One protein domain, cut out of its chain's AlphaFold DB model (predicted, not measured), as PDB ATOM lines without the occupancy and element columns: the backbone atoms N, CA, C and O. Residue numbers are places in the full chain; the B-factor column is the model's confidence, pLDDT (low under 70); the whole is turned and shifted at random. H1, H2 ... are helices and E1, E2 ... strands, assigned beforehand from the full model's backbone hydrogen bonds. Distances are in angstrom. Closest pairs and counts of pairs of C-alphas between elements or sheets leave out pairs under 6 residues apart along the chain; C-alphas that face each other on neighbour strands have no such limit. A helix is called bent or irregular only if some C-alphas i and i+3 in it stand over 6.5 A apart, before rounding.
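What this domain is: This is residues 89 to 146 of the 146 residues of the protein "Hypothetical protein" of Rotaria sp. Silwood2 (UniProt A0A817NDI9). A long, narrow hairpin of two strands, E1 and E2, makes one side of a flat, open model, and one helix, H1, is set off from it, joined to the hairpin by the stretch of residues 109 to 118. No second sheet or further named helix covers the hairpin. The printed part has 58 residues, with one named helix and two named strands in the order H1, E1, E2; the sheet has the order E1, E2 and is antiparallel. The class is mixed, helices and strands, with under half of the residues in named elements. The whole is only just extended, close to loose, with a radius of gyration of the C-alphas of 15.7 A and spans of 42 by 35 by 16 A.

Where its parts are: E1, residues 119 to 127, begins at C-alpha 119 (247.204, 249.454, 163.606) and is 23.6 A long. E2, residues 133 to 140, is 22.6 A long and ends at C-alpha 140 (248.612, 254.314, 165.092). H1, residues 98 to 108, is 16.0 A long and begins at C-alpha 98 (232.800, 239.531, 170.756).

How they stand to each other: E1 and E2 are a hairpin of antiparallel neighbours, at 156 degrees between their directions, with a tight link. C-alphas 123 and 137 face each other at 4.6 A. N 136 and O 124, 2.7 A, and N 126 and O 134, 2.8 A, are within hydrogen-bond range. H1 and E2 are apart. H1 is irregular, but only just: C-alphas 99 and 102 are 6.6 A apart. Within H1, 5 of 7 O i to N i+4 pairs are within range.

The domain as a whole: The two C-alphas farthest apart, of Asn 111 and Asn 130, are 44.3 A apart. The printed part has no cut and no long link. Residues 107 to 113 stand free, of which 107 and 108 belong to H1. Mean pLDDT of the printed part is 73.9; residues 89 to 91, 113 to 119 and 140 to 146 are under 70.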
ATOM      1  N   SER A  89     220.741 240.118 167.724       68.19
ATOM      2  CA  SER A  89     221.564 240.308 168.927       68.19
ATOM      3  C   SER A  89     223.045 240.042 168.651       68.19
ATOM      4  O   SER A  89     223.906 240.574 169.349       68.19
ATOM      5  N   GLN A  90     223.338 239.237 167.625       65.25
ATOM      6  CA  GLN A  90     224.678 238.837 167.221       65.25
ATOM      7  C   GLN A  90     224.819 238.895 165.688       65.25
ATOM      8  O   GLN A  90     223.851 238.643 164.964       65.25
ATOM      9  N   PRO A  91     225.998 239.271 165.158       67.19
ATOM     10  CA  PRO A  91     226.206 239.421 163.715       67.19
ATOM     11  C   PRO A  91     226.138 238.095 162.933       67.19
ATOM     12  O   PRO A  91     225.753 238.107 161.758       67.19
ATOM     13  N   GLU A  92     226.473 236.976 163.574       72.44
ATOM     14  CA  GLU A  92     226.262 235.600 163.107       72.44
ATOM     15  C   GLU A  92     225.848 234.739 164.303       72.44
ATOM     16  O   GLU A  92     226.182 235.071 165.442       72.44
ATOM     17  N   ASP A  93     225.118 233.658 164.033       70.69
ATOM     18  CA  ASP A  93     224.457 232.846 165.061       70.69
ATOM     19  C   ASP A  93     225.441 231.949 165.853       70.69
ATOM     20  O   ASP A  93     225.060 231.355 166.856       70.69
ATOM     21  N   GLU A  94     226.716 231.886 165.440       70.44
ATOM     22  CA  GLU A  94     227.755 230.995 165.991       70.44
ATOM     23  C   GLU A  94     228.982 231.745 166.561       70.44
ATOM     24  O   GLU A  94     230.072 231.182 166.654       70.44
ATOM     25  N   LEU A  95     228.860 233.021 166.955       76.25
ATOM     26  CA  LEU A  95     229.979 233.695 167.633       76.25
ATOM     27  C   LEU A  95     230.049 233.349 169.121       76.25
ATOM     28  O   LEU A  95     229.218 233.788 169.914       76.25
ATOM     29  N   GLU A  96     231.138 232.694 169.516       76.62
ATOM     30  CA  GLU A  96     231.441 232.419 170.924       76.62
ATOM     31  C   GLU A  96     231.902 233.665 171.702       76.62
ATOM     32  O   GLU A  96     231.691 233.763 172.909       76.62
ATOM     33  N   THR A  97     232.570 234.633 171.057       79.25
ATOM     34  CA  THR A  97     233.132 235.816 171.739       79.25
ATOM     35  C   THR A  97     233.105 237.063 170.852       79.25
ATOM     36  O   THR A  97     233.409 237.009 169.662       79.25
ATOM     37  N   LEU A  98     232.819 238.229 171.449       78.75
ATOM     38  CA  LEU A  98     232.800 239.531 170.756       78.75
ATOM     39  C   LEU A  98     234.141 239.897 170.093       78.75
ATOM     40  O   LEU A  98     234.163 240.664 169.135       78.75
ATOM     41  N   ALA A  99     235.248 239.335 170.583       79.81
ATOM     42  CA  ALA A  99     236.591 239.520 170.040       79.81
ATOM     43  C   ALA A  99     236.750 238.996 168.600       79.81
ATOM     44  O   ALA A  99     237.670 239.426 167.919       79.81
ATOM     45  N   VAL A 100     235.848 238.124 168.128       81.38
ATOM     46  CA  VAL A 100     235.864 237.560 166.764       81.38
ATOM     47  C   VAL A 100     235.164 238.481 165.748       81.38
ATOM     48  O   VAL A 100     235.408 238.408 164.545       81.38
ATOM     49  N   ILE A 101     234.312 239.405 166.213       81.19
ATOM     50  CA  ILE A 101     233.555 240.332 165.349       81.19
ATOM     51  C   ILE A 101     234.467 241.195 164.459       81.19
ATOM     52  O   ILE A 101     234.142 241.346 163.276       81.19
ATOM     53  N   PRO A 102     235.576 241.776 164.961       76.19
ATOM     54  CA  PRO A 102     236.489 242.557 164.131       76.19
ATOM     55  C   PRO A 102     237.065 241.750 162.963       76.19
ATOM     56  O   PRO A 102     237.055 242.239 161.833       76.19
ATOM     57  N   ASP A 103     237.483 240.506 163.201       80.38
ATOM     58  CA  ASP A 103     238.071 239.645 162.167       80.38
ATOM     59  C   ASP A 103     237.048 239.289 161.084       80.38
ATOM     60  O   ASP A 103     237.330 239.387 159.888       80.38
ATOM     61  N   LEU A 104     235.813 238.984 161.483       80.94
ATOM     62  CA  LEU A 104     234.692 238.781 160.564       80.94
ATOM     63  C   LEU A 104     234.376 240.021 159.725       80.94
ATOM     64  O   LEU A 104     234.100 239.922 158.525       80.94
ATOM     65  N   CYS A 105     234.426 241.206 160.334       78.88
ATOM     66  CA  CYS A 105     234.246 242.463 159.616       78.88
ATOM     67  C   CYS A 105     235.351 242.675 158.571       78.88
ATOM     68  O   CYS A 105     235.042 243.065 157.441       78.88
ATOM     69  N   LEU A 106     236.609 242.387 158.922       78.88
ATOM     70  CA  LEU A 106     237.750 242.476 158.007       78.88
ATOM     71  C   LEU A 106     237.603 241.507 156.827       78.88
ATOM     72  O   LEU A 106     237.790 241.911 155.681       78.88
ATOM     73  N   GLN A 107     237.189 240.264 157.084       82.25
ATOM     74  CA  GLN A 107     236.966 239.261 156.039       82.25
ATOM     75  C   GLN A 107     235.792 239.609 155.112       82.25
ATOM     76  O   GLN A 107     235.877 239.401 153.902       82.25
ATOM     77  N   ARG A 108     234.692 240.158 155.646       83.44
ATOM     78  CA  ARG A 108     233.504 240.534 154.852       83.44
ATOM     79  C   ARG A 108     233.688 241.822 154.059       83.44
ATOM     80  O   ARG A 108     233.042 242.018 153.023       83.44
ATOM     81  N   HIS A 109     234.502 242.749 154.555       80.25
ATOM     82  CA  HIS A 109     234.677 244.074 153.964       80.25
ATOM     83  C   HIS A 109     236.148 244.429 153.695       80.25
ATOM     84  O   HIS A 109     236.557 245.546 154.007       80.25
ATOM     85  N   PRO A 110     236.924 243.552 153.028       74.69
ATOM     86  CA  PRO A 110     238.367 243.740 152.864       74.69
ATOM     87  C   PRO A 110     238.701 244.957 151.994       74.69
ATOM     88  O   PRO A 110     239.712 245.618 152.190       74.69
ATOM     89  N   ASN A 111     237.815 245.280 151.049       77.38
ATOM     90  CA  ASN A 111     238.024 246.333 150.055       77.38
ATOM     91  C   ASN A 111     237.256 247.623 150.371       77.38
ATOM     92  O   ASN A 111     237.211 248.532 149.542       77.38
ATOM     93  N   LYS A 112     236.585 247.705 151.526       72.81
ATOM     94  CA  LYS A 112     235.912 248.938 151.945       72.81
ATOM     95  C   LYS A 112     236.844 249.710 152.860       72.81
ATOM     96  O   LYS A 112     237.373 249.148 153.811       72.81
ATOM     97  N   GLN A 113     236.985 251.010 152.611       63.00
ATOM     98  CA  GLN A 113     237.580 251.913 153.590       63.00
ATOM     99  C   GLN A 113     236.677 251.925 154.826       63.00
ATOM    100  O   GLN A 113     235.594 252.510 154.826       63.00
ATOM    101  N   THR A 114     237.078 251.191 155.856       61.62
ATOM    102  CA  THR A 114     236.427 251.201 157.160       61.62
ATOM    103  C   THR A 114     236.955 252.391 157.953       61.62
ATOM    104  O   THR A 114     238.130 252.753 157.874       61.62
ATOM    105  N   LEU A 115     236.070 253.047 158.705       54.09
ATOM    106  CA  LEU A 115     236.457 254.135 159.593       54.09
ATOM    107  C   LEU A 115     237.333 253.563 160.716       54.09
ATOM    108  O   LEU A 115     236.823 252.985 161.671       54.09
ATOM    109  N   GLY A 116     238.648 253.733 160.596       57.28
ATOM    110  CA  GLY A 116     239.569 253.601 161.721       57.28
ATOM    111  C   GLY A 116     239.995 252.183 162.097       57.28
ATOM    112  O   GLY A 116     239.995 251.861 163.285       57.28
ATOM    113  N   VAL A 117     240.466 251.368 161.145       57.53
ATOM    114  CA  VAL A 117     241.362 250.251 161.514       57.53
ATOM    115  C   VAL A 117     242.691 250.859 161.961       57.53
ATOM    116  O   VAL A 117     243.563 251.167 161.152       57.53
ATOM    117  N   ARG A 118     242.811 251.142 163.259       67.31
ATOM    118  CA  ARG A 118     244.076 251.587 163.838       67.31
ATOM    119  C   ARG A 118     244.989 250.377 163.959       67.31
ATOM    120  O   ARG A 118     244.608 249.377 164.564       67.31
ATOM    121  N   GLN A 119     246.188 250.475 163.398       67.56
ATOM    122  CA  GLN A 119     247.204 249.454 163.606       67.56
ATOM    123  C   GLN A 119     247.645 249.498 165.072       67.56
ATOM    124  O   GLN A 119     247.973 250.569 165.589       67.56
ATOM    125  N   ILE A 120     247.636 248.344 165.736       73.88
ATOM    126  CA  ILE A 120     248.236 248.201 167.062       73.88
ATOM    127  C   ILE A 120     249.749 248.277 166.876       73.88
ATOM    128  O   ILE A 120     250.318 247.480 166.129       73.88
ATOM    129  N   LEU A 121     250.373 249.269 167.502       81.31
ATOM    130  CA  LEU A 121     251.822 249.443 167.472       81.31
ATOM    131  C   LEU A 121     252.491 248.664 168.592       81.31
ATOM    132  O   LEU A 121     253.524 248.046 168.363       81.31
ATOM    133  N   ASP A 122     251.898 248.715 169.783       82.44
ATOM    134  CA  ASP A 122     252.462 248.084 170.968       82.44
ATOM    135  C   ASP A 122     251.390 247.840 172.038       82.44
ATOM    136  O   ASP A 122     250.315 248.455 172.020       82.44
ATOM    137  N   VAL A 123     251.675 246.924 172.961       86.81
ATOM    138  CA  VAL A 123     250.821 246.594 174.103       86.81
ATOM    139  C   VAL A 123     251.670 246.552 175.370       86.81
ATOM    140  O   VAL A 123     252.383 245.583 175.622       86.81
ATOM    141  N   GLU A 124     251.550 247.590 176.191       89.69
ATOM    142  CA  GLU A 124     252.294 247.747 177.440       89.69
ATOM    143  C   GLU A 124     251.469 247.265 178.641       89.69
ATOM    144  O   GLU A 124     250.244 247.385 178.657       89.69
ATOM    145  N   ASP A 125     252.128 246.745 179.675       89.50
ATOM    146  CA  ASP A 125     251.483 246.364 180.934       89.50
ATOM    147  C   ASP A 125     251.605 247.509 181.954       89.50
ATOM    148  O   ASP A 125     252.681 247.790 182.476       89.50
ATOM    149  N   GLU A 126     250.490 248.187 182.238       89.88
ATOM    150  CA  GLU A 126     250.417 249.303 183.184       89.88
ATOM    151  C   GLU A 126     249.932 248.808 184.553       89.88
ATOM    152  O   GLU A 126     248.785 248.375 184.714       89.88
ATOM    153  N   THR A 127     250.804 248.879 185.558       91.12
ATOM    154  CA  THR A 127     250.456 248.530 186.939       91.12
ATOM    155  C   THR A 127     249.755 249.705 187.608       91.12
ATOM    156  O   THR A 127     250.339 250.767 187.821       91.12
ATOM    157  N   GLN A 128     248.494 249.514 187.977       89.94
ATOM    158  CA  GLN A 128     247.726 250.498 188.725       89.94
ATOM    159  C   GLN A 128     248.161 250.562 190.202       89.94
ATOM    160  O   GLN A 128     248.693 249.588 190.739       89.94
ATOM    161  N   PRO A 129     247.851 251.661 190.920       88.81
ATOM    162  CA  PRO A 129     248.192 251.827 192.340       88.81
ATOM    163  C   PRO A 129     247.593 250.763 193.275       88.81
ATOM    164  O   PRO A 129     248.056 250.580 194.394       88.81
ATOM    165  N   ASN A 130     246.553 250.060 192.823       90.69
ATOM    166  CA  ASN A 130     245.909 248.948 193.526       90.69
ATOM    167  C   ASN A 130     246.598 247.585 193.276       90.69
ATOM    168  O   ASN A 130     246.081 246.561 193.716       90.69
ATOM    169  N   GLY A 131     247.713 247.559 192.537       89.88
ATOM    170  CA  GLY A 131     248.459 246.352 192.172       89.88
ATOM    171  C   GLY A 131     247.894 245.572 190.978       89.88
ATOM    172  O   GLY A 131     248.462 244.546 190.610       89.88
ATOM    173  N   LYS A 132     246.796 246.021 190.353       89.69
ATOM    174  CA  LYS A 132     246.245 245.381 189.147       89.69
ATOM    175  C   LYS A 132     247.038 245.795 187.913       89.69
ATOM    176  O   LYS A 132     247.340 246.971 187.740       89.69
ATOM    177  N   VAL A 133     247.309 244.839 187.031       86.88
ATOM    178  CA  VAL A 133     248.005 245.079 185.761       86.88
ATOM    179  C   VAL A 133     246.980 245.169 184.633       86.88
ATOM    180  O   VAL A 133     246.161 244.263 184.470       86.88
ATOM    181  N   TYR A 134     247.013 246.260 183.871       88.12
ATOM    182  CA  TYR A 134     246.167 246.483 182.701       88.12
ATOM    183  C   TYR A 134     247.003 246.470 181.423       88.12
ATOM    184  O   TYR A 134     248.053 247.100 181.362       88.12
ATOM    185  N   LYS A 135     246.497 245.812 180.377       86.69
ATOM    186  CA  LYS A 135     247.069 245.864 179.025       86.69
ATOM    187  C   LYS A 135     246.682 247.190 178.363       86.69
ATOM    188  O   LYS A 135     245.520 247.390 178.006       86.69
ATOM    189  N   LYS A 136     247.637 248.098 178.196       86.56
ATOM    190  CA  LYS A 136     247.481 249.375 177.500       86.56
ATOM    191  C   LYS A 136     247.886 249.220 176.040       86.56
ATOM    192  O   LYS A 136     249.026 248.892 175.738       86.56
ATOM    193  N   VAL A 137     246.955 249.478 175.126       81.56
ATOM    194  CA  VAL A 137     247.186 249.341 173.681       81.56
ATOM    195  C   VAL A 137     247.563 250.693 173.074       81.56
ATOM    196  O   VAL A 137     246.794 251.654 173.164       81.56
ATOM    197  N   LEU A 138     248.719 250.762 172.416       77.69
ATOM    198  CA  LEU A 138     249.151 251.898 171.606       77.69
ATOM    199  C   LEU A 138     248.679 251.718 170.162       77.69
ATOM    200  O   LEU A 138     248.894 250.683 169.532       77.69
ATOM    201  N   LEU A 139     248.013 252.743 169.630       77.62
ATOM    202  CA  LEU A 139     247.335 252.697 168.336       77.62
ATOM    203  C   LEU A 139     247.901 253.763 167.391       77.62
ATOM    204  O   LEU A 139     247.971 254.936 167.760       77.62
ATOM    205  N   PHE A 140     248.236 253.380 166.157       59.09
ATOM    206  CA  PHE A 140     248.612 254.314 165.092       59.09
ATOM    207  C   PHE A 140     247.381 254.843 164.358       59.09
ATOM    208  O   PHE A 140     246.456 254.088 164.043       59.09
ATOM    209  N   LEU A 141     247.379 256.137 164.041       55.53
ATOM    210  CA  LEU A 141     246.303 256.796 163.308       55.53
ATOM    211  C   LEU A 141     246.819 257.174 161.915       55.53
ATOM    212  O   LEU A 141     247.436 258.218 161.737       55.53
ATOM    213  N   LEU A 142     246.584 256.310 160.923       45.44
ATOM    214  CA  LEU A 142     246.736 256.688 159.516       45.44
ATOM    215  C   LEU A 142     245.550 257.591 159.147       45.44
ATOM    216  O   LEU A 142     244.396 257.216 159.345       45.44
ATOM    217  N   SER A 143     245.869 258.816 158.728       38.88
ATOM    218  CA  SER A 143     244.979 259.974 158.613       38.88
ATOM    219  C   SER A 143     243.575 259.701 158.073       38.88
ATOM    220  O   SER A 143     243.389 259.087 157.024       38.88
ATOM    221  N   PHE A 144     242.601 260.323 158.742       36.69
ATOM    222  CA  PHE A 144     241.347 260.755 158.136       36.69
ATOM    223  C   PHE A 144     241.660 261.673 156.947       36.69
ATOM    224  O   PHE A 144     242.119 262.797 157.143       36.69
ATOM    225  N   PHE A 145     241.392 261.216 155.730       30.47
ATOM    226  CA  PHE A 145     241.097 262.111 154.616       30.47
ATOM    227  C   PHE A 145     239.606 261.964 154.310       30.47
ATOM    228  O   PHE A 145     239.153 260.880 153.941       30.47
ATOM    229  N   PHE A 146     238.863 263.039 154.577       37.38
ATOM    230  CA  PHE A 146     237.503 263.262 154.085       37.38
ATOM    231  C   PHE A 146     237.554 263.809 152.659       37.38
ATOM    232  O   PHE A 146     238.509 264.565 152.363       37.38
TER     233      PHE A 146